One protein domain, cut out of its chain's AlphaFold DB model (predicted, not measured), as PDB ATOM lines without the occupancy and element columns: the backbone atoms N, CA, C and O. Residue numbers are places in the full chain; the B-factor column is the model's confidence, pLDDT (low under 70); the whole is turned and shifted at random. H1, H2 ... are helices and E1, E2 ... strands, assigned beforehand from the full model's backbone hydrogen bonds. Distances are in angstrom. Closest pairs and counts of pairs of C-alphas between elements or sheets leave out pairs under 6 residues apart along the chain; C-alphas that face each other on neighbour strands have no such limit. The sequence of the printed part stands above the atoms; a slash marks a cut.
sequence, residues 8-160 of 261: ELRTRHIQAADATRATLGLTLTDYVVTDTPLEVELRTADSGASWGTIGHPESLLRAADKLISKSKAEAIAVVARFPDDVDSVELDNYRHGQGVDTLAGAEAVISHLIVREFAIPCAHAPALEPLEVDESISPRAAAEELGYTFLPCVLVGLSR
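What this domain is: This is residues 8 to 160 of the 261 residues of an uncharacterized protein of Crocosphaera watsonii WH 0005 (UniProt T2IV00). Two short parallel strands, E3 and E4, run side by side through the middle, with H4 packed on one side of the pair and H5 on the other. The hairpin of E1 and E2 packs on H4, mainly through E2, and E1 also comes near the end of E3 at Val 40 and Arg 81; H1 packs on H5 with residues 13 to 20, H2 packs on H4 with residues 61 to 65, and H3 is far from the middle. The printed part has 153 residues, with five named helices and four named strands in the order H1 E1 E2 H2 E3 H3 H4 E4 H5, a mixed class of helices and strands. The strands form two sheets of two, E1 and E2 antiparallel, E3 and E4 parallel. The whole is compact, with a radius of gyration of the C-alphas of 15.7 A and spans of 45 by 37 by 28 A.

Where its parts are: H1, residues 8 to 24, begins at C-alpha 8 (21.096, -49.837, 92.106) and is 23.6 A long. E1, residues 40 to 44, and E2, residues 50 to 54, come next. H2, residues 57 to 71, is 20.7 A long. E3, residues 76 to 81, begins at C-alpha 76 (13.670, -29.465, 88.676) and is 16.1 A long. H3, residues 89 to 95, is followed by H4, residues 104 to 118, 21.3 A long. E4, residues 122 to 127, is 16.2 A long. H5, residues 151 to 158, ends at C-alpha 158 (11.687, -27.382, 95.594).

How they stand to each other: E3 and E4 are parallel neighbours at 25 degrees; N 125 and O 78 are within hydrogen-bond range at 2.8 A. E3, H3, H4 and E4 form a strand-helix-strand unit, two parallel neighbour strands with helices between, and its crossover is right-handed. The closest C-alphas of H4 and E4 are those of Ser 111 and Cys 122, 5.3 A apart. Those of E4 and H5 are Ala 125 and Leu 151, 5.5 A. H1 and H5 touch, closest at the C-alphas of Thr 20 and Pro 152, 6.3 A, at a steep tilt of 49 degrees, the same way. The closest C-alphas of E2 and H4, Trp 51 and Gly 105, are 3.7 A apart. E1 and E2 are an antiparallel hairpin at 156 degrees, with N 51 and O 43 within hydrogen-bond range at 2.8 A. H2 and H4 touch, closest at the C-alphas of Leu 61 and Ile 114, 6.8 A, at a steep tilt of 50 degrees, the same way. H3 touches no helix. In H1, H2, H3, H4 and H5 every O i to N i+4 pair is within hydrogen-bond range.

The domain as a whole: The two C-alphas farthest apart, those of Ser 69 and Ser 136, are 46.4 A apart. The printed part has no cut. The links from H1 to E1, 15 residues, and from E4 to H5, 23 residues, are long. The mean pLDDT of the printed part is 94.5, and no printed residue is under 70.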
ATOM      1  N   GLU A   8      21.419 -49.763  90.677       95.56
ATOM      2  CA  GLU A   8      21.096 -49.837  92.106       95.56
ATOM      3  C   GLU A   8      20.983 -48.438  92.717       95.56
ATOM      4  O   GLU A   8      19.948 -48.099  93.296       95.56
ATOM      5  N   LEU A   9      22.000 -47.597  92.520       95.88
ATOM      6  CA  LEU A   9      22.023 -46.233  93.038       95.88
ATOM      7  C   LEU A   9      20.841 -45.411  92.506       95.88
ATOM      8  O   LEU A   9      20.168 -44.698  93.252       95.88
ATOM      9  N   ARG A  10      20.487 -45.589  91.230       96.88
ATOM     10  CA  ARG A  10      19.286 -44.991  90.632       96.88
ATOM     11  C   ARG A  10      18.009 -45.458  91.320       96.88
ATOM     12  O   ARG A  10      17.127 -44.644  91.585       96.88
ATOM     13  N   THR A  11      17.904 -46.751  91.619       96.62
ATOM     14  CA  THR A  11      16.741 -47.317  92.315       96.62
ATOM     15  C   THR A  11      16.572 -46.686  93.696       96.62
ATOM     16  O   THR A  11      15.454 -46.314  94.047       96.62
ATOM     17  N   ARG A  12      17.665 -46.465  94.438       95.81
ATOM     18  CA  ARG A  12      17.634 -45.773  95.739       95.81
ATOM     19  C   ARG A  12      17.081 -44.350  95.624       95.81
ATOM     20  O   ARG A  12      16.224 -43.965  96.413       95.81
ATOM     21  N   HIS A  13      17.487 -43.597  94.603       97.50
ATOM     22  CA  HIS A  13      16.960 -42.250  94.360       97.50
ATOM     23  C   HIS A  13      15.473 -42.254  93.979       97.50
ATOM     24  O   HIS A  13      14.718 -41.401  94.441       97.50
ATOM     25  N   ILE A  14      15.023 -43.225  93.175       97.19
ATOM     26  CA  ILE A  14      13.594 -43.384  92.856       97.19
ATOM     27  C   ILE A  14      12.803 -43.701  94.130       97.19
ATOM     28  O   ILE A  14      11.785 -43.066  94.391       97.19
ATOM     29  N   GLN A  15      13.296 -44.619  94.964       96.75
ATOM     30  CA  GLN A  15      12.663 -44.959  96.239       96.75
ATOM     31  C   GLN A  15      12.625 -43.770  97.204       96.75
ATOM     32  O   GLN A  15      11.615 -43.577  97.875       96.75
ATOM     33  N   ALA A  16      13.674 -42.943  97.249       96.69
ATOM     34  CA  ALA A  16      13.678 -41.708  98.028       96.69
ATOM     35  C   ALA A  16      12.593 -40.734  97.536       96.69
ATOM     36  O   ALA A  16      11.822 -40.210  98.340       96.69
ATOM     37  N   ALA A  17      12.466 -40.546  96.217       97.38
ATOM     38  CA  ALA A  17      11.399 -39.736  95.636       97.38
ATOM     39  C   ALA A  17      10.004 -40.295  95.981       97.38
ATOM     40  O   ALA A  17       9.153 -39.555  96.479       97.38
ATOM     41  N   ASP A  18       9.778 -41.600  95.817       97.81
ATOM     42  CA  ASP A  18       8.511 -42.249  96.176       97.81
ATOM     43  C   ASP A  18       8.201 -42.157  97.676       97.81
ATOM     44  O   ASP A  18       7.055 -41.899  98.054       97.81
ATOM     45  N   ALA A  19       9.211 -42.276  98.538       97.19
ATOM     46  CA  ALA A  19       9.056 -42.105  99.976       97.19
ATOM     47  C   ALA A  19       8.590 -40.685 100.323       97.19
ATOM     48  O   ALA A  19       7.668 -40.534 101.127       97.19
ATOM     49  N   THR A  20       9.147 -39.641  99.695       97.19
ATOM     50  CA  THR A  20       8.681 -38.261  99.935       97.19
ATOM     51  C   THR A  20       7.238 -38.045  99.481       97.19
ATOM     52  O   THR A  20       6.470 -37.380 100.177       97.19
ATOM     53  N   ARG A  21       6.815 -38.665  98.371       97.88
ATOM     54  CA  ARG A  21       5.411 -38.639  97.929       97.88
ATOM     55  C   ARG A  21       4.502 -39.303  98.959       97.88
ATOM     56  O   ARG A  21       3.498 -38.726  99.362       97.88
ATOM     57  N   ALA A  22       4.874 -40.502  99.403       98.06
ATOM     58  CA  ALA A  22       4.057 -41.319 100.293       98.06
ATOM     59  C   ALA A  22       3.967 -40.765 101.724       98.06
ATOM     60  O   ALA A  22       2.921 -40.877 102.356       98.06
ATOM     61  N   THR A  23       5.054 -40.188 102.242       97.56
ATOM     62  CA  THR A  23       5.164 -39.810 103.664       97.56
ATOM     63  C   THR A  23       5.029 -38.312 103.911       97.56
ATOM     64  O   THR A  23       4.517 -37.918 104.955       97.56
ATOM     65  N   LEU A  24       5.446 -37.475 102.955       97.38
ATOM     66  CA  LEU A  24       5.399 -36.014 103.071       97.38
ATOM     67  C   LEU A  24       4.307 -35.389 102.190       97.38
ATOM     68  O   LEU A  24       4.082 -34.183 102.266       97.38
ATOM     69  N   GLY A  25       3.632 -36.191 101.359       97.31
ATOM     70  CA  GLY A  25       2.559 -35.726 100.480       97.31
ATOM     71  C   GLY A  25       3.047 -34.843  99.331       97.31
ATOM     72  O   GLY A  25       2.284 -34.010  98.846       97.31
ATOM     73  N   LEU A  26       4.312 -34.982  98.911       97.62
ATOM     74  CA  LEU A  26       4.844 -34.188  97.802       97.62
ATOM     75  C   LEU A  26       4.230 -34.622  96.464       97.62
ATOM     76  O   LEU A  26       4.127 -35.814  96.166       97.62
ATOM     77  N   THR A  27       3.891 -33.645  95.625       95.56
ATOM     78  CA  THR A  27       3.469 -33.878  94.239       95.56
ATOM     79  C   THR A  27       4.690 -33.839  93.331       95.56
ATOM     80  O   THR A  27       5.290 -32.785  93.143       95.56
ATOM     81  N   LEU A  28       5.043 -34.985  92.749       95.81
ATOM     82  CA  LEU A  28       6.085 -35.106  91.727       95.81
ATOM     83  C   LEU A  28       5.422 -35.509  90.405       95.81
ATOM     84  O   LEU A  28       4.505 -36.333  90.422       95.81
ATOM     85  N   THR A  29       5.861 -34.930  89.286       92.38
ATOM     86  CA  THR A  29       5.311 -35.219  87.951       92.38
ATOM     87  C   THR A  29       5.934 -36.489  87.367       92.38
ATOM     88  O   THR A  29       5.454 -37.587  87.625       92.38
ATOM     89  N   ASP A  30       7.035 -36.351  86.633       93.75
ATOM     90  CA  ASP A  30       7.787 -37.440  86.011       93.75
ATOM     91  C   ASP A  30       9.291 -37.235  86.230       93.75
ATOM     92  O   ASP A  30       9.745 -36.158  86.620       93.75
ATOM     93  N   TYR A  31      10.090 -38.255  85.913       97.00
ATOM     94  CA  TYR A  31      11.541 -38.126  85.808       97.00
ATOM     95  C   TYR A  31      12.020 -38.468  84.395       97.00
ATOM     96  O   TYR A  31      11.444 -39.291  83.684       97.00
ATOM     97  N   VAL A  32      13.127 -37.847  83.992       98.12
ATOM     98  CA  VAL A  32      13.838 -38.155  82.748       98.12
ATOM     99  C   VAL A  32      15.255 -38.596  83.095       98.12
ATOM    100  O   VAL A  32      15.903 -38.024  83.977       98.12
ATOM    101  N   VAL A  33      15.731 -39.628  82.398       98.50
ATOM    102  CA  VAL A  33      17.148 -40.001  82.389       98.50
ATOM    103  C   VAL A  33      17.814 -39.286  81.220       98.50
ATOM    104  O   VAL A  33      17.286 -39.358  80.105       98.50
ATOM    105  N   THR A  34      18.944 -38.619  81.460       98.75
ATOM    106  CA  THR A  34      19.734 -37.960  80.407       98.75
ATOM    107  C   THR A  34      20.099 -38.962  79.302       98.75
ATOM    108  O   THR A  34      20.062 -40.186  79.501       98.75
ATOM    109  N   ASP A  35      20.351 -38.488  78.084       98.31
ATOM    110  CA  ASP A  35      20.693 -39.379  76.965       98.31
ATOM    111  C   ASP A  35      22.164 -39.824  76.990       98.31
ATOM    112  O   ASP A  35      22.467 -40.909  76.503       98.31
ATOM    113  N   THR A  36      23.023 -39.053  77.657       98.50
ATOM    114  CA  THR A  36      24.460 -39.301  77.842       98.50
ATOM    115  C   THR A  36      24.814 -39.086  79.320       98.50
ATOM    116  O   THR A  36      24.112 -38.314  79.991       98.50
ATOM    117  N   PRO A  37      25.817 -39.795  79.880       98.62
ATOM    118  CA  PRO A  37      26.339 -39.486  81.210       98.62
ATOM    119  C   PRO A  37      26.753 -38.018  81.314       98.62
ATOM    120  O   PRO A  37      27.242 -37.469  80.336       98.62
ATOM    121  N   LEU A  38      26.549 -37.370  82.461       98.50
ATOM    122  CA  LEU A  38      26.920 -35.956  82.606       98.50
ATOM    123  C   LEU A  38      28.424 -35.745  82.777       98.50
ATOM    124  O   LEU A  38      28.893 -34.659  82.457       98.50
ATOM    125  N   GLU A  39      29.152 -36.770  83.232       98.06
ATOM    126  CA  GLU A  39      30.606 -36.736  83.457       98.06
ATOM    127  C   GLU A  39      30.997 -35.553  84.356       98.06
ATOM    128  O   GLU A  39      31.614 -34.585  83.914       98.06
ATOM    129  N   VAL A  40      30.556 -35.605  85.618       98.00
ATOM    130  CA  VAL A  40      30.875 -34.584  86.623       98.00
ATOM    131  C   VAL A  40      32.364 -34.644  86.971       98.00
ATOM    132  O   VAL A  40      32.880 -35.699  87.335       98.00
ATOM    133  N   GLU A  41      33.035 -33.497  86.912       95.81
ATOM    134  CA  GLU A  41      34.422 -33.322  87.348       95.81
ATOM    135  C   GLU A  41      34.497 -32.388  88.557       95.81
ATOM    136  O   GLU A  41      33.905 -31.303  88.552       95.81
ATOM    137  N   LEU A  42      35.292 -32.782  89.555       95.00
ATOM    138  CA  LEU A  42      35.554 -32.018  90.776       95.00
ATOM    139  C   LEU A  42      36.986 -31.496  90.781       95.00
ATOM    140  O   LEU A  42      37.915 -32.199  90.375       95.00
ATOM    141  N   ARG A  43      37.172 -30.250  91.217       91.31
ATOM    142  CA  ARG A  43      38.470 -29.574  91.253       91.31
ATOM    143  C   ARG A  43      38.543 -28.605  92.433       91.31
ATOM    144  O   ARG A  43      37.530 -28.123  92.931       91.31
ATOM    145  N   THR A  44      39.762 -28.254  92.823       89.88
ATOM    146  CA  THR A  44      40.030 -27.284  93.894       89.88
ATOM    147  C   THR A  44      40.889 -26.154  93.340       89.88
ATOM    148  O   THR A  44      41.807 -26.393  92.554       89.88
ATOM    149  N   ALA A  45      40.555 -24.912  93.675       88.94
ATOM    150  CA  ALA A  45      41.346 -23.740  93.314       88.94
ATOM    151  C   ALA A  45      42.519 -23.543  94.289       88.94
ATOM    152  O   ALA A  45      42.478 -24.031  95.415       88.94
ATOM    153  N   ASP A  46      43.517 -22.741  93.906       86.94
ATOM    154  CA  ASP A  46      44.658 -22.405  94.779       86.94
ATOM    155  C   ASP A  46      44.234 -21.728  96.097       86.94
ATOM    156  O   ASP A  46      44.955 -21.777  97.089       86.94
ATOM    157  N   SER A  47      43.047 -21.109  96.128       84.69
ATOM    158  CA  SER A  47      42.446 -20.547  97.343       84.69
ATOM    159  C   SER A  47      41.904 -21.605  98.317       84.69
ATOM    160  O   SER A  47      41.516 -21.262  99.430       84.69
ATOM    161  N   GLY A  48      41.837 -22.875  97.910       87.00
ATOM    162  CA  GLY A  48      41.192 -23.963  98.649       87.00
ATOM    163  C   GLY A  48      39.683 -24.077  98.410       87.00
ATOM    164  O   GLY A  48      39.041 -24.958  98.973       87.00
ATOM    165  N   ALA A  49      39.091 -23.207  97.584       89.94
ATOM    166  CA  ALA A  49      37.680 -23.307  97.214       89.94
ATOM    167  C   ALA A  49      37.445 -24.452  96.214       89.94
ATOM    168  O   ALA A  49      38.208 -24.608  95.257       89.94
ATOM    169  N   SER A  50      36.368 -25.217  96.403       92.69
ATOM    170  CA  SER A  50      35.939 -26.233  95.442       92.69
ATOM    171  C   SER A  50      35.255 -25.600  94.227       92.69
ATOM    172  O   SER A  50      34.577 -24.573  94.312       92.69
ATOM    173  N   TRP A  51      35.447 -26.216  93.066       93.00
ATOM    174  CA  TRP A  51      34.753 -25.906  91.820       93.00
ATOM    175  C   TRP A  51      34.576 -27.188  91.000       93.00
ATOM    176  O   TRP A  51      35.159 -28.225  91.303       93.00
ATOM    177  N   GLY A  52      33.772 -27.143  89.944       94.00
ATOM    178  CA  GLY A  52      33.638 -28.297  89.065       94.00
ATOM    179  C   GLY A  52      32.988 -27.975  87.735       94.00
ATOM    180  O   GLY A  52      32.711 -26.816  87.425       94.00
ATOM    181  N   THR A  53      32.785 -29.008  86.928       95.75
ATOM    182  CA  THR A  53      32.142 -28.912  85.613       95.75
ATOM    183  C   THR A  53      31.436 -30.222  85.266       95.75
ATOM    184  O   THR A  53      31.548 -31.210  85.988       95.75
ATOM    185  N   ILE A  54      30.702 -30.220  84.159       97.25
ATOM    186  CA  ILE A  54      30.098 -31.409  83.556       97.25
ATOM    187  C   ILE A  54      30.538 -31.514  82.095       97.25
ATOM    188  O   ILE A  54      30.633 -30.493  81.409       97.25
ATOM    189  N   GLY A  55      30.809 -32.730  81.625       97.94
ATOM    190  CA  GLY A  55      31.242 -33.006  80.253       97.94
ATOM    191  C   GLY A  55      30.143 -32.812  79.204       97.94
ATOM    192  O   GLY A  55      30.426 -32.320  78.114       97.94
ATOM    193  N   HIS A  56      28.886 -33.127  79.550       98.19
ATOM    194  CA  HIS A  56      27.749 -33.137  78.607       98.19
ATOM    195  C   HIS A  56      26.581 -32.234  79.062       98.19
ATOM    196  O   HIS A  56      25.469 -32.719  79.324       98.19
ATOM    197  N   PRO A  57      26.789 -30.906  79.199       98.19
ATOM    198  CA  PRO A  57      25.763 -29.972  79.676       98.19
ATOM    199  C   PRO A  57      24.507 -29.944  78.797       98.19
ATOM    200  O   PRO A  57      23.392 -29.773  79.288       98.19
ATOM    201  N   GLU A  58      24.647 -30.157  77.495       98.56
ATOM    202  CA  GLU A  58      23.535 -30.208  76.552       98.56
ATOM    203  C   GLU A  58      22.599 -31.400  76.803       98.56
ATOM    204  O   GLU A  58      21.396 -31.298  76.551       98.56
ATOM    205  N   SER A  59      23.120 -32.516  77.328       98.62
ATOM    206  CA  SER A  59      22.305 -33.667  77.726       98.62
ATOM    207  C   SER A  59      21.397 -33.324  78.909       98.62
ATOM    208  O   SER A  59      20.207 -33.662  78.909       98.62
ATOM    209  N   LEU A  60      21.930 -32.576  79.882       98.69
ATOM    210  CA  LEU A  60      21.164 -32.047  81.008       98.69
ATOM    211  C   LEU A  60      20.062 -31.089  80.529       98.69
ATOM    212  O   LEU A  60      18.900 -31.254  80.907       98.69
ATOM    213  N   LEU A  61      20.400 -30.140  79.647       98.75
ATOM    214  CA  LEU A  61      19.437 -29.176  79.106       98.75
ATOM    215  C   LEU A  61      18.302 -29.859  78.328       98.75
ATOM    216  O   LEU A  61      17.135 -29.539  78.548       98.75
ATOM    217  N   ARG A  62      18.600 -30.855  77.480       98.69
ATOM    218  CA  ARG A  62      17.563 -31.636  76.772       98.69
ATOM    219  C   ARG A  62      16.640 -32.390  77.732       98.69
ATOM    220  O   ARG A  62      15.438 -32.495  77.479       98.69
ATOM    221  N   ALA A  63      17.184 -32.948  78.815       98.56
ATOM    222  CA  ALA A  63      16.382 -33.652  79.812       98.56
ATOM    223  C   ALA A  63      15.442 -32.695  80.564       98.56
ATOM    224  O   ALA A  63      14.270 -33.026  80.757       98.56
ATOM    225  N   ALA A  64      15.939 -31.513  80.934       98.50
ATOM    226  CA  ALA A  64      15.150 -30.466  81.573       98.50
ATOM    227  C   ALA A  64      14.047 -29.929  80.650       98.50
ATOM    228  O   ALA A  64      12.880 -29.937  81.042       98.50
ATOM    229  N   ASP A  65      14.375 -29.584  79.400       98.56
ATOM    230  CA  ASP A  65      13.395 -29.138  78.401       98.56
ATOM    231  C   ASP A  65      12.261 -30.158  78.225       98.56
ATOM    232  O   ASP A  65      11.083 -29.802  78.179       98.56
ATOM    233  N   LYS A  66      12.583 -31.457  78.214       98.38
ATOM    234  CA  LYS A  66      11.573 -32.517  78.129       98.38
ATOM    235  C   LYS A  66      10.628 -32.525  79.337       98.38
ATOM    236  O   LYS A  66       9.425 -32.702  79.143       98.38
ATOM    237  N   LEU A  67      11.141 -32.349  80.556       98.12
ATOM    238  CA  LEU A  67      10.320 -32.279  81.773       98.12
ATOM    239  C   LEU A  67       9.416 -31.040  81.774       98.12
ATOM    240  O   LEU A  67       8.231 -31.138  82.092       98.12
ATOM    241  N   ILE A  68       9.943 -29.894  81.352       97.69
ATOM    242  CA  ILE A  68       9.198 -28.632  81.285       97.69
ATOM    243  C   ILE A  68       8.117 -28.709  80.202       97.69
ATOM    244  O   ILE A  68       6.935 -28.469  80.450       97.69
ATOM    245  N   SER A  69       8.492 -29.092  78.983       97.69
ATOM    246  CA  SER A  69       7.592 -29.071  77.829       97.69
ATOM    247  C   SER A  69       6.510 -30.152  77.901       97.69
ATOM    248  O   SER A  69       5.348 -29.859  77.588       97.69
ATOM    249  N   LYS A  70       6.860 -31.374  78.333       96.94
ATOM    250  CA  LYS A  70       5.957 -32.540  78.317       96.94
ATOM    251  C   LYS A  70       5.260 -32.789  79.647       96.94
ATOM    252  O   LYS A  70       4.062 -33.046  79.636       96.94
ATOM    253  N   SER A  71       5.988 -32.685  80.754       96.12
ATOM    254  CA  SER A  71       5.466 -32.978  82.098       96.12
ATOM    255  C   SER A  71       5.061 -31.720  82.871       96.12
ATOM    256  O   SER A  71       4.578 -31.836  83.993       96.12
ATOM    257  N   LYS A  72       5.231 -30.528  82.274       96.75
ATOM    258  CA  LYS A  72       4.888 -29.226  82.873       96.75
ATOM    259  C   LYS A  72       5.551 -29.015  84.234       96.75
ATOM    260  O   LYS A  72       4.941 -28.471  85.144       96.75
ATOM    261  N   ALA A  73       6.794 -29.480  84.373       97.12
ATOM    262  CA  ALA A  73       7.566 -29.268  85.588       97.12
ATOM    263  C   ALA A  73       7.823 -27.767  85.810       97.12
ATOM    264  O   ALA A  73       8.350 -27.091  84.929       97.12
ATOM    265  N   GLU A  74       7.473 -27.278  86.999       96.62
ATOM    266  CA  GLU A  74       7.689 -25.890  87.448       96.62
ATOM    267  C   GLU A  74       8.927 -25.761  88.352       96.62
ATOM    268  O   GLU A  74       9.286 -24.672  88.783       96.62
ATOM    269  N   ALA A  75       9.576 -26.880  88.668       98.12
ATOM    270  CA  ALA A  75      10.828 -26.963  89.405       98.12
ATOM    271  C   ALA A  75      11.536 -28.275  89.033       98.12
ATOM    272  O   ALA A  75      10.875 -29.272  88.722       98.12
ATOM    273  N   ILE A  76      12.870 -28.295  89.063       98.44
ATOM    274  CA  ILE A  76      13.670 -29.465  88.676       98.44
ATOM    275  C   ILE A  76      14.628 -29.870  89.796       98.44
ATOM    276  O   ILE A  76      15.434 -29.076  90.271       98.44
ATOM    277  N   ALA A  77      14.583 -31.149  90.167       98.50
ATOM    278  CA  ALA A  77      15.645 -31.798  90.928       98.50
ATOM    279  C   ALA A  77      16.578 -32.543  89.963       98.50
ATOM    280  O   ALA A  77      16.136 -33.420  89.210       98.50
ATOM    281  N   VAL A  78      17.870 -32.221  89.990       98.62
ATOM    282  CA  VAL A  78      18.889 -32.922  89.203       98.62
ATOM    283  C   VAL A  78      19.644 -33.887  90.101       98.62
ATOM    284  O   VAL A  78      20.391 -33.472  90.974       98.62
ATOM    285  N   VAL A  79      19.481 -35.184  89.850       98.44
ATOM    286  CA  VAL A  79      20.361 -36.210  90.420       98.44
ATOM    287  C   VAL A  79      21.466 -36.495  89.410       98.44
ATOM    288  O   VAL A  79      21.141 -36.978  88.317       98.44
ATOM    289  N   ALA A  80      22.718 -36.191  89.749       98.25
ATOM    290  CA  ALA A  80      23.886 -36.397  88.886       98.25
ATOM    291  C   ALA A  80      24.867 -37.396  89.506       98.25
ATOM    292  O   ALA A  80      24.953 -37.464  90.726       98.25
ATOM    293  N   ARG A  81      25.580 -38.182  88.690       97.94
ATOM    294  CA  ARG A  81      26.600 -39.110  89.193       97.94
ATOM    295  C   ARG A  81      27.886 -38.336  89.466       97.94
ATOM    296  O   ARG A  81      28.468 -37.786  88.537       97.94
ATOM    297  N   PHE A  82      28.307 -38.290  90.724       96.75
ATOM    298  CA  PHE A  82      29.572 -37.672  91.138       96.75
ATOM    299  C   PHE A  82      30.658 -38.743  91.249       96.75
ATOM    300  O   PHE A  82      30.299 -39.892  91.471       96.75
ATOM    301  N   PRO A  83      31.952 -38.429  91.079       94.31
ATOM    302  CA  PRO A  83      33.015 -39.395  91.345       94.31
ATOM    303  C   PRO A  83      33.057 -39.761  92.837       94.31
ATOM    304  O   PRO A  83      32.976 -38.875  93.687       94.31
ATOM    305  N   ASP A  84      33.198 -41.051  93.151       89.62
ATOM    306  CA  ASP A  84      33.421 -41.498  94.529       89.62
ATOM    307  C   ASP A  84      34.896 -41.289  94.888       89.62
ATOM    308  O   ASP A  84      35.773 -41.903  94.280       89.62
ATOM    309  N   ASP A  85      35.171 -40.436  95.872       83.12
ATOM    310  CA  ASP A  85      36.524 -40.215  96.402       83.12
ATOM    311  C   ASP A  85      36.572 -40.534  97.902       83.12
ATOM    312  O   ASP A  85      36.885 -39.699  98.755       83.12
ATOM    313  N   VAL A  86      36.153 -41.766  98.213       78.69
ATOM    314  CA  VAL A  86      35.861 -42.259  99.568       78.69
ATOM    315  C   VAL A  86      37.062 -42.255 100.518       78.69
ATOM    316  O   VAL A  86      36.866 -42.128 101.721       78.69
ATOM    317  N   ASP A  87      38.284 -42.338  99.986       81.38
ATOM    318  CA  ASP A  87      39.530 -42.392 100.766       81.38
ATOM    319  C   ASP A  87      40.300 -41.054 100.762       81.38
ATOM    320  O   ASP A  87      41.456 -40.992 101.194       81.38
ATOM    321  N   SER A  88      39.698 -39.977 100.244       89.12
ATOM    322  CA  SER A  88      40.362 -38.673 100.186       89.12
ATOM    323  C   SER A  88      40.467 -38.005 101.554       89.12
ATOM    324  O   SER A  88      39.547 -38.018 102.376       89.12
ATOM    325  N   VAL A  89      41.602 -37.341 101.773       91.31
ATOM    326  CA  VAL A  89      41.840 -36.515 102.966       91.31
ATOM    327  C   VAL A  89      40.877 -35.324 102.985       91.31
ATOM    328  O   VAL A  89      40.478 -34.844 104.040       91.31
ATOM    329  N   GLU A  90      40.485 -34.838 101.813       91.00
ATOM    330  CA  GLU A  90      39.536 -33.752 101.626       91.00
ATOM    331  C   GLU A  90      38.136 -34.128 102.127       91.00
ATOM    332  O   GLU A  90      37.552 -33.362 102.900       91.00
ATOM    333  N   LEU A  91      37.626 -35.305 101.744       91.06
ATOM    334  CA  LEU A  91      36.341 -35.813 102.226       91.06
ATOM    335  C   LEU A  91      36.370 -36.044 103.739       91.06
ATOM    336  O   LEU A  91      35.440 -35.632 104.434       91.06
ATOM    337  N   ASP A  92      37.445 -36.644 104.259       92.88
ATOM    338  CA  ASP A  92      37.615 -36.867 105.698       92.88
ATOM    339  C   ASP A  92      37.603 -35.546 106.482       92.88
ATOM    340  O   ASP A  92      36.822 -35.371 107.421       92.88
ATOM    341  N   ASN A  93      38.387 -34.560 106.035       93.69
ATOM    342  CA  ASN A  93      38.407 -33.230 106.635       93.69
ATOM    343  C   ASN A  93      37.020 -32.580 106.605       93.69
ATOM    344  O   ASN A  93      36.607 -31.973 107.596       93.69
ATOM    345  N   TYR A  94      36.290 -32.678 105.490       92.88
ATOM    346  CA  TYR A  94      34.940 -32.129 105.378       92.88
ATOM    347  C   TYR A  94      33.970 -32.791 106.369       92.88
ATOM    348  O   TYR A  94      33.343 -32.085 107.167       92.88
ATOM    349  N   ARG A  95      33.923 -34.132 106.413       93.19
ATOM    350  CA  ARG A  95      33.074 -34.900 107.348       93.19
ATOM    351  C   ARG A  95      33.391 -34.584 108.812       93.19
ATOM    352  O   ARG A  95      32.486 -34.527 109.648       93.19
ATOM    353  N   HIS A  96      34.645 -34.262 109.121       94.62
ATOM    354  CA  HIS A  96      35.094 -33.849 110.453       94.62
ATOM    355  C   HIS A  96      35.018 -32.331 110.712       94.62
ATOM    356  O   HIS A  96      35.434 -31.853 111.769       94.62
ATOM    357  N   GLY A  97      34.426 -31.553 109.798       91.94
ATOM    358  CA  GLY A  97      34.190 -30.114 109.960       91.94
ATOM    359  C   GLY A  97      35.448 -29.244 109.873       91.94
ATOM    360  O   GLY A  97      35.448 -28.122 110.379       91.94
ATOM    361  N   GLN A  98      36.510 -29.768 109.268       92.12
ATOM    362  CA  GLN A  98      37.814 -29.127 109.079       92.12
ATOM    363  C   GLN A  98      38.091 -28.778 107.606       92.12
ATOM    364  O   GLN A  98      39.054 -28.072 107.315       92.12
ATOM    365  N   GLY A  99      37.259 -29.270 106.683       91.50
ATOM    366  CA  GLY A  99      37.432 -29.138 105.239       91.50
ATOM    367  C   GLY A  99      36.320 -28.363 104.538       91.50
ATOM    368  O   GLY A  99      35.323 -27.949 105.133       91.50
ATOM    369  N   VAL A 100      36.520 -28.175 103.236       91.56
ATOM    370  CA  VAL A 100      35.546 -27.604 102.300       91.56
ATOM    371  C   VAL A 100      34.774 -28.745 101.646       91.56
ATOM    372  O   VAL A 100      35.358 -29.781 101.346       91.56
ATOM    373  N   ASP A 101      33.485 -28.536 101.389       92.31
ATOM    374  CA  ASP A 101      32.686 -29.450 100.574       92.31
ATOM    375  C   ASP A 101      33.245 -29.496  99.143       92.31
ATOM    376  O   ASP A 101      33.211 -28.497  98.413       92.31
ATOM    377  N   THR A 102      33.781 -30.645  98.736       91.31
ATOM    378  CA  THR A 102      34.389 -30.846  97.414       91.31
ATOM    379  C   THR A 102      33.357 -30.931  96.287       91.31
ATOM    380  O   THR A 102      33.706 -30.697  95.128       91.31
ATOM    381  N   LEU A 103      32.089 -31.204  96.606       93.62
ATOM    382  CA  LEU A 103      30.995 -31.388  95.650       93.62
ATOM    383  C   LEU A 103      30.326 -30.059  95.285       93.62
ATOM    384  O   LEU A 103      29.961 -29.849  94.122       93.62
ATOM    385  N   ALA A 104      30.230 -29.148  96.263       91.44
ATOM    386  CA  ALA A 104      29.468 -27.896  96.192       91.44
ATOM    387  C   ALA A 104      29.705 -27.083  94.908       91.44
ATOM    388  O   ALA A 104      28.787 -26.487  94.339       91.44
ATOM    389  N   GLY A 105      30.947 -27.057  94.425       93.25
ATOM    390  CA  GLY A 105      31.318 -26.348  93.207       93.25
ATOM    391  C   GLY A 105      30.636 -26.882  91.941       93.25
ATOM    392  O   GLY A 105      30.074 -26.109  91.164       93.25
ATOM    393  N   ALA A 106      30.668 -28.199  91.724       96.12
ATOM    394  CA  ALA A 106      30.034 -28.823  90.559       96.12
ATOM    395  C   ALA A 106      28.506 -28.800  90.669       96.12
ATOM    396  O   ALA A 106      27.798 -28.540  89.694       96.12
ATOM    397  N   GLU A 107      27.995 -29.010  91.877       95.94
ATOM    398  CA  GLU A 107      26.584 -28.878  92.208       95.94
ATOM    399  C   GLU A 107      26.023 -27.498  91.835       95.94
ATOM    400  O   GLU A 107      25.003 -27.399  91.135       95.94
ATOM    401  N   ALA A 108      26.725 -26.429  92.226       93.50
ATOM    402  CA  ALA A 108      26.364 -25.063  91.871       93.50
ATOM    403  C   ALA A 108      26.316 -24.859  90.350       93.50
ATOM    404  O   ALA A 108      25.387 -24.225  89.853       93.50
ATOM    405  N   VAL A 109      27.261 -25.430  89.593       96.50
ATOM    406  CA  VAL A 109      27.255 -25.368  88.119       96.50
ATOM    407  C   VAL A 109      26.019 -26.056  87.532       96.50
ATOM    408  O   VAL A 109      25.377 -25.496  86.641       96.50
ATOM    409  N   ILE A 110      25.651 -27.233  88.043       97.81
ATOM    410  CA  ILE A 110      24.515 -28.024  87.550       97.81
ATOM    411  C   ILE A 110      23.191 -27.273  87.726       97.81
ATOM    412  O   ILE A 110      22.437 -27.110  86.762       97.81
ATOM    413  N   SER A 111      22.888 -26.807  88.942       97.06
ATOM    414  CA  SER A 111      21.620 -26.111  89.199       97.06
ATOM    415  C   SER A 111      21.595 -24.736  88.539       97.06
ATOM    416  O   SER A 111      20.576 -24.361  87.953       97.06
ATOM    417  N   HIS A 112      22.717 -24.008  88.550       96.62
ATOM    418  CA  HIS A 112      22.817 -22.710  87.893       96.62
ATOM    419  C   HIS A 112      22.584 -22.807  86.384       96.62
ATOM    420  O   HIS A 112      21.901 -21.950  85.829       96.62
ATOM    421  N   LEU A 113      23.089 -23.852  85.716       98.06
ATOM    422  CA  LEU A 113      22.866 -24.060  84.284       98.06
ATOM    423  C   LEU A 113      21.370 -24.173  83.948       98.06
ATOM    424  O   LEU A 113      20.912 -23.519  83.012       98.06
ATOM    425  N   ILE A 114      20.602 -24.941  84.731       98.25
ATOM    426  CA  ILE A 114      19.147 -25.069  84.549       98.25
ATOM    427  C   ILE A 114      18.432 -23.747  84.836       98.25
ATOM    428  O   ILE A 114      17.619 -23.308  84.022       98.25
ATOM    429  N   VAL A 115      18.733 -23.102  85.970       97.44
ATOM    430  CA  VAL A 115      18.090 -21.834  86.360       97.44
ATOM    431  C   VAL A 115      18.349 -20.756  85.312       97.44
ATOM    432  O   VAL A 115      17.428 -20.045  84.923       97.44
ATOM    433  N   ARG A 116      19.588 -20.649  84.823       96.81
ATOM    434  CA  ARG A 116      19.978 -19.664  83.813       96.81
ATOM    435  C   ARG A 116      19.257 -19.885  82.485       96.81
ATOM    436  O   ARG A 116      18.857 -18.911  81.861       96.81
ATOM    437  N   GLU A 117      19.134 -21.136  82.043       98.12
ATOM    438  CA  GLU A 117      18.538 -21.457  80.741       98.12
ATOM    439  C   GLU A 117      17.009 -21.348  80.758       98.12
ATOM    440  O   GLU A 117      16.414 -20.794  79.837       98.12
ATOM    441  N   PHE A 118      16.365 -21.869  81.805       97.75
ATOM    442  CA  PHE A 118      14.914 -22.067  81.818       97.75
ATOM    443  C   PHE A 118      14.159 -21.142  82.773       97.75
ATOM    444  O   PHE A 118      12.931 -21.125  82.731       97.75
ATOM    445  N   ALA A 119      14.859 -20.393  83.631       96.75
ATOM    446  CA  ALA A 119      14.263 -19.520  84.642       96.75
ATOM    447  C   ALA A 119      13.221 -20.230  85.528       96.75
ATOM    448  O   ALA A 119      12.205 -19.646  85.902       96.75
ATOM    449  N   ILE A 120      13.485 -21.489  85.891       96.94
ATOM    450  CA  ILE A 120      12.699 -22.239  86.879       96.94
ATOM    451  C   ILE A 120      13.583 -22.675  88.050       96.94
ATOM    452  O   ILE A 120      14.788 -22.878  87.859       96.94
ATOM    453  N   PRO A 121      13.023 -22.839  89.259       98.12
ATOM    454  CA  PRO A 121      13.755 -23.365  90.401       98.12
ATOM    455  C   PRO A 121      14.436 -24.695  90.092       98.12
ATOM    456  O   PRO A 121      13.814 -25.635  89.595       98.12
ATOM    457  N   CYS A 122      15.719 -24.781  90.427       98.44
ATOM    458  CA  CYS A 122      16.485 -26.007  90.307       98.44
ATOM    459  C   CYS A 122      17.333 -26.226  91.550       98.44
ATOM    460  O   CYS A 122      17.959 -25.297  92.057       98.44
ATOM    461  N   ALA A 123      17.402 -27.475  91.987       98.00
ATOM    462  CA  ALA A 123      18.356 -27.931  92.985       98.00
ATOM    463  C   ALA A 123      18.945 -29.277  92.551       98.00
ATOM    464  O   ALA A 123      18.441 -29.928  91.631       98.00
ATOM    465  N   HIS A 124      20.051 -29.657  93.171       97.56
ATOM    466  CA  HIS A 124      20.845 -30.829  92.824       97.56
ATOM    467  C   HIS A 124      20.883 -31.809  93.995       97.56
ATOM    468  O   HIS A 124      20.681 -31.419  95.139       97.56
ATOM    469  N   ALA A 125      21.123 -33.076  93.685       96.69
ATOM    470  CA  ALA A 125      21.489 -34.105  94.644       96.69
ATOM    471  C   ALA A 125      22.623 -34.942  94.029       96.69
ATOM    472  O   ALA A 125      22.471 -35.409  92.888       96.69
ATOM    473  N   PRO A 126      23.745 -35.140  94.732       95.75
ATOM    474  CA  PRO A 126      24.827 -35.964  94.239       95.75
ATOM    475  C   PRO A 126      24.460 -37.436  94.450       95.75
ATOM    476  O   PRO A 126      24.100 -37.864  95.546       95.75
ATOM    477  N   ALA A 127      24.533 -38.226  93.382       96.50
ATOM    478  CA  ALA A 127      24.499 -39.675  93.477       96.50
ATOM    479  C   ALA A 127      25.927 -40.165  93.728       96.50
ATOM    480  O   ALA A 127      26.774 -40.088  92.833       96.50
ATOM    481  N   LEU A 128      26.146 -40.656  94.944       94.12
ATOM    482  CA  LEU A 128      27.399 -41.196  95.464       94.12
ATOM    483  C   LEU A 128      27.146 -42.577  96.060       94.12
ATOM    484  O   LEU A 128      26.031 -42.864  96.511       94.12
ATOM    485  N   GLU A 129      28.175 -43.416  96.088       92.12
ATOM    486  CA  GLU A 129      28.120 -44.647  96.868       92.12
ATOM    487  C   GLU A 129      28.038 -44.329  98.374       92.12
ATOM    488  O   GLU A 129      28.642 -43.362  98.848       92.12
ATOM    489  N   PRO A 130      27.261 -45.106  99.151       88.88
ATOM    490  CA  PRO A 130      27.136 -44.880 100.580       88.88
ATOM    491  C   PRO A 130      28.474 -45.133 101.280       88.88
ATOM    492  O   PRO A 130      29.132 -46.146 101.040       88.88
ATOM    493  N   LEU A 131      28.838 -44.228 102.183       88.88
ATOM    494  CA  LEU A 131      30.003 -44.381 103.049       88.88
ATOM    495  C   LEU A 131      29.697 -45.329 104.213       88.88
ATOM    496  O   LEU A 131      28.541 -45.521 104.599       88.88
ATOM    497  N   GLU A 132      30.748 -45.907 104.793       89.69
ATOM    498  CA  GLU A 132      30.623 -46.584 106.081       89.69
ATOM    499  C   GLU A 132      30.295 -45.576 107.192       89.69
ATOM    500  O   GLU A 132      30.703 -44.408 107.157       89.69
ATOM    501  N   VAL A 133      29.547 -46.057 108.189       89.50
ATOM    502  CA  VAL A 133      29.173 -45.263 109.360       89.50
ATOM    503  C   VAL A 133      30.431 -44.860 110.121       89.50
ATOM    504  O   VAL A 133      31.258 -45.706 110.458       89.50
ATOM    505  N   ASP A 134      30.518 -43.577 110.449       90.88
ATOM    506  CA  ASP A 134      31.606 -42.986 111.220       90.88
ATOM    507  C   ASP A 134      31.021 -42.258 112.441       90.88
ATOM    508  O   ASP A 134      30.177 -41.373 112.318       90.88
ATOM    509  N   GLU A 135      31.431 -42.663 113.645       92.44
ATOM    510  CA  GLU A 135      30.932 -42.099 114.906       92.44
ATOM    511  C   GLU A 135      31.596 -40.758 115.272       92.44
ATOM    512  O   GLU A 135      31.097 -40.042 116.143       92.44
ATOM    513  N   SER A 136      32.719 -40.415 114.630       93.81
ATOM    514  CA  SER A 136      33.512 -39.208 114.900       93.81
ATOM    515  C   SER A 136      33.132 -37.995 114.055       93.81
ATOM    516  O   SER A 136      33.677 -36.909 114.280       93.81
ATOM    517  N   ILE A 137      32.181 -38.144 113.131       94.25
ATOM    518  CA  ILE A 137      31.790 -37.060 112.234       94.25
ATOM    519  C   ILE A 137      31.335 -35.801 112.982       94.25
ATOM    520  O   ILE A 137      30.755 -35.826 114.074       94.25
ATOM    521  N   SER A 138      31.557 -34.653 112.351       95.19
ATOM    522  CA  SER A 138      31.103 -33.375 112.879       95.19
ATOM    523  C   SER A 138      29.573 -33.330 112.945       95.19
ATOM    524  O   SER A 138      28.907 -33.657 111.958       95.19
ATOM    525  N   PRO A 139      28.970 -32.791 114.023       93.44
ATOM    526  CA  PRO A 139      27.527 -32.550 114.073       93.44
ATOM    527  C   PRO A 139      26.992 -31.693 112.917       93.44
ATOM    528  O   PRO A 139      25.799 -31.733 112.630       93.44
ATOM    529  N   ARG A 140      27.856 -30.906 112.254       90.31
ATOM    530  CA  ARG A 140      27.490 -30.121 111.066       90.31
ATOM    531  C   ARG A 140      27.360 -30.970 109.799       90.31
ATOM    532  O   ARG A 140      26.550 -30.615 108.954       90.31
ATOM    533  N   ALA A 141      28.108 -32.068 109.699       90.50
ATOM    534  CA  ALA A 141      28.054 -33.015 108.584       90.50
ATOM    535  C   ALA A 141      27.067 -34.170 108.842       90.50
ATOM    536  O   ALA A 141      26.643 -34.848 107.917       90.50
ATOM    537  N   ALA A 142      26.624 -34.368 110.089       90.00
ATOM    538  CA  ALA A 142      25.755 -35.485 110.476       90.00
ATOM    539  C   ALA A 142      24.419 -35.577 109.734       90.00
ATOM    540  O   ALA A 142      23.823 -36.650 109.695       90.00
ATOM    541  N   ALA A 143      23.943 -34.484 109.133       84.38
ATOM    542  CA  ALA A 143      22.755 -34.524 108.287       84.38
ATOM    543  C   ALA A 143      22.949 -35.396 107.031       84.38
ATOM    544  O   ALA A 143      21.975 -35.957 106.533       84.38
ATOM    545  N   GLU A 144      24.183 -35.529 106.545       85.06
ATOM    546  CA  GLU A 144      24.527 -36.309 105.353       85.06
ATOM    547  C   GLU A 144      24.469 -37.822 105.622       85.06
ATOM    548  O   GLU A 144      24.042 -38.589 104.763       85.06
ATOM    549  N   GLU A 145      24.741 -38.248 106.860       82.44
ATOM    550  CA  GLU A 145      24.602 -39.648 107.301       82.44
ATOM    551  C   GLU A 145      23.139 -40.108 107.408       82.44
ATOM    552  O   GLU A 145      22.849 -41.303 107.473       82.44
ATOM    553  N   LEU A 146      22.180 -39.174 107.441       78.81
ATOM    554  CA  LEU A 146      20.762 -39.508 107.608       78.81
ATOM    555  C   LEU A 146      20.141 -40.120 106.344       78.81
ATOM    556  O   LEU A 146      19.053 -40.699 106.423       78.81
ATOM    557  N   GLY A 147      20.787 -40.001 105.178       77.75
ATOM    558  CA  GLY A 147      20.266 -40.594 103.953       77.75
ATOM    559  C   GLY A 147      21.194 -40.512 102.744       77.75
ATOM    560  O   GLY A 147      21.524 -39.436 102.266       77.75
ATOM    561  N   TYR A 148      21.452 -41.673 102.143       76.88
ATOM    562  CA  TYR A 148      22.383 -41.915 101.028       76.88
ATOM    563  C   TYR A 148      22.002 -41.313  99.660       76.88
ATOM    564  O   TYR A 148      22.450 -41.799  98.628       76.88
ATOM    565  N   THR A 149      21.087 -40.345  99.607       92.69
ATOM    566  CA  THR A 149      20.630 -39.771  98.324       92.69
ATOM    567  C   THR A 149      20.573 -38.259  98.311       92.69
ATOM    568  O   THR A 149      20.420 -37.706  97.227       92.69
ATOM    569  N   PHE A 150      20.587 -37.585  99.473       93.31
ATOM    570  CA  PHE A 150      20.401 -36.126  99.612       93.31
ATOM    571  C   PHE A 150      19.086 -35.566  99.011       93.31
ATOM    572  O   PHE A 150      18.693 -34.428  99.243       93.31
ATOM    573  N   LEU A 151      18.333 -36.386  98.279       95.88
ATOM    574  CA  LEU A 151      17.184 -36.012  97.475       95.88
ATOM    575  C   LEU A 151      15.949 -35.598  98.294       95.88
ATOM    576  O   LEU A 151      15.224 -34.714  97.833       95.88
ATOM    577  N   PRO A 152      15.658 -36.165  99.485       95.75
ATOM    578  CA  PRO A 152      14.470 -35.769 100.232       95.75
ATOM    579  C   PRO A 152      14.423 -34.279 100.585       95.75
ATOM    580  O   PRO A 152      13.393 -33.642 100.367       95.75
ATOM    581  N   CYS A 153      15.521 -33.695 101.085       94.44
ATOM    582  CA  CYS A 153      15.542 -32.272 101.439       94.44
ATOM    583  C   CYS A 153      15.435 -31.379 100.194       94.44
ATOM    584  O   CYS A 153      14.720 -30.375 100.223       94.44
ATOM    585  N   VAL A 154      16.044 -31.800  99.083       96.69
ATOM    586  CA  VAL A 154      15.960 -31.148  97.771       96.69
ATOM    587  C   VAL A 154      14.514 -31.084  97.283       96.69
ATOM    588  O   VAL A 154      14.020 -30.009  96.943       96.69
ATOM    589  N   LEU A 155      13.796 -32.210  97.299       97.62
ATOM    590  CA  LEU A 155      12.398 -32.269  96.866       97.62
ATOM    591  C   LEU A 155      11.473 -31.468  97.789       97.62
ATOM    592  O   LEU A 155      10.591 -30.759  97.304       97.62
ATOM    593  N   VAL A 156      11.687 -31.528  99.108       97.12
ATOM    594  CA  VAL A 156      10.927 -30.711 100.069       97.12
ATOM    595  C   VAL A 156      11.148 -29.221  99.814       97.12
ATOM    596  O   VAL A 156      10.172 -28.471  99.762       97.12
ATOM    597  N   GLY A 157      12.395 -28.791  99.609       97.25
ATOM    598  CA  GLY A 157      12.728 -27.402  99.292       97.25
ATOM    599  C   GLY A 157      12.082 -26.937  97.987       97.25
ATOM    600  O   GLY A 157      11.371 -25.932  97.974       97.25
ATOM    601  N   LEU A 158      12.249 -27.708  96.907       97.88
ATOM    602  CA  LEU A 158      11.687 -27.382  95.594       97.88
ATOM    603  C   LEU A 158      10.157 -27.351  95.588       97.88
ATOM    604  O   LEU A 158       9.583 -26.500  94.915       97.88
ATOM    605  N   SER A 159       9.488 -28.194  96.382       97.19
ATOM    606  CA  SER A 159       8.017 -28.187  96.492       97.19
ATOM    607  C   SER A 159       7.429 -26.860  97.001       97.19
ATOM    608  O   SER A 159       6.226 -26.635  96.893       97.19
ATOM    609  N   ARG A 160       8.271 -25.988  97.573       95.88
ATOM    610  CA  ARG A 160       7.909 -24.669  98.113       95.88
ATOM    611  C   ARG A 160       8.755 -23.542  97.524       95.88
ATOM    612  O   ARG A 160       8.684 -22.418  98.020       95.88
TER     613      ARG A 160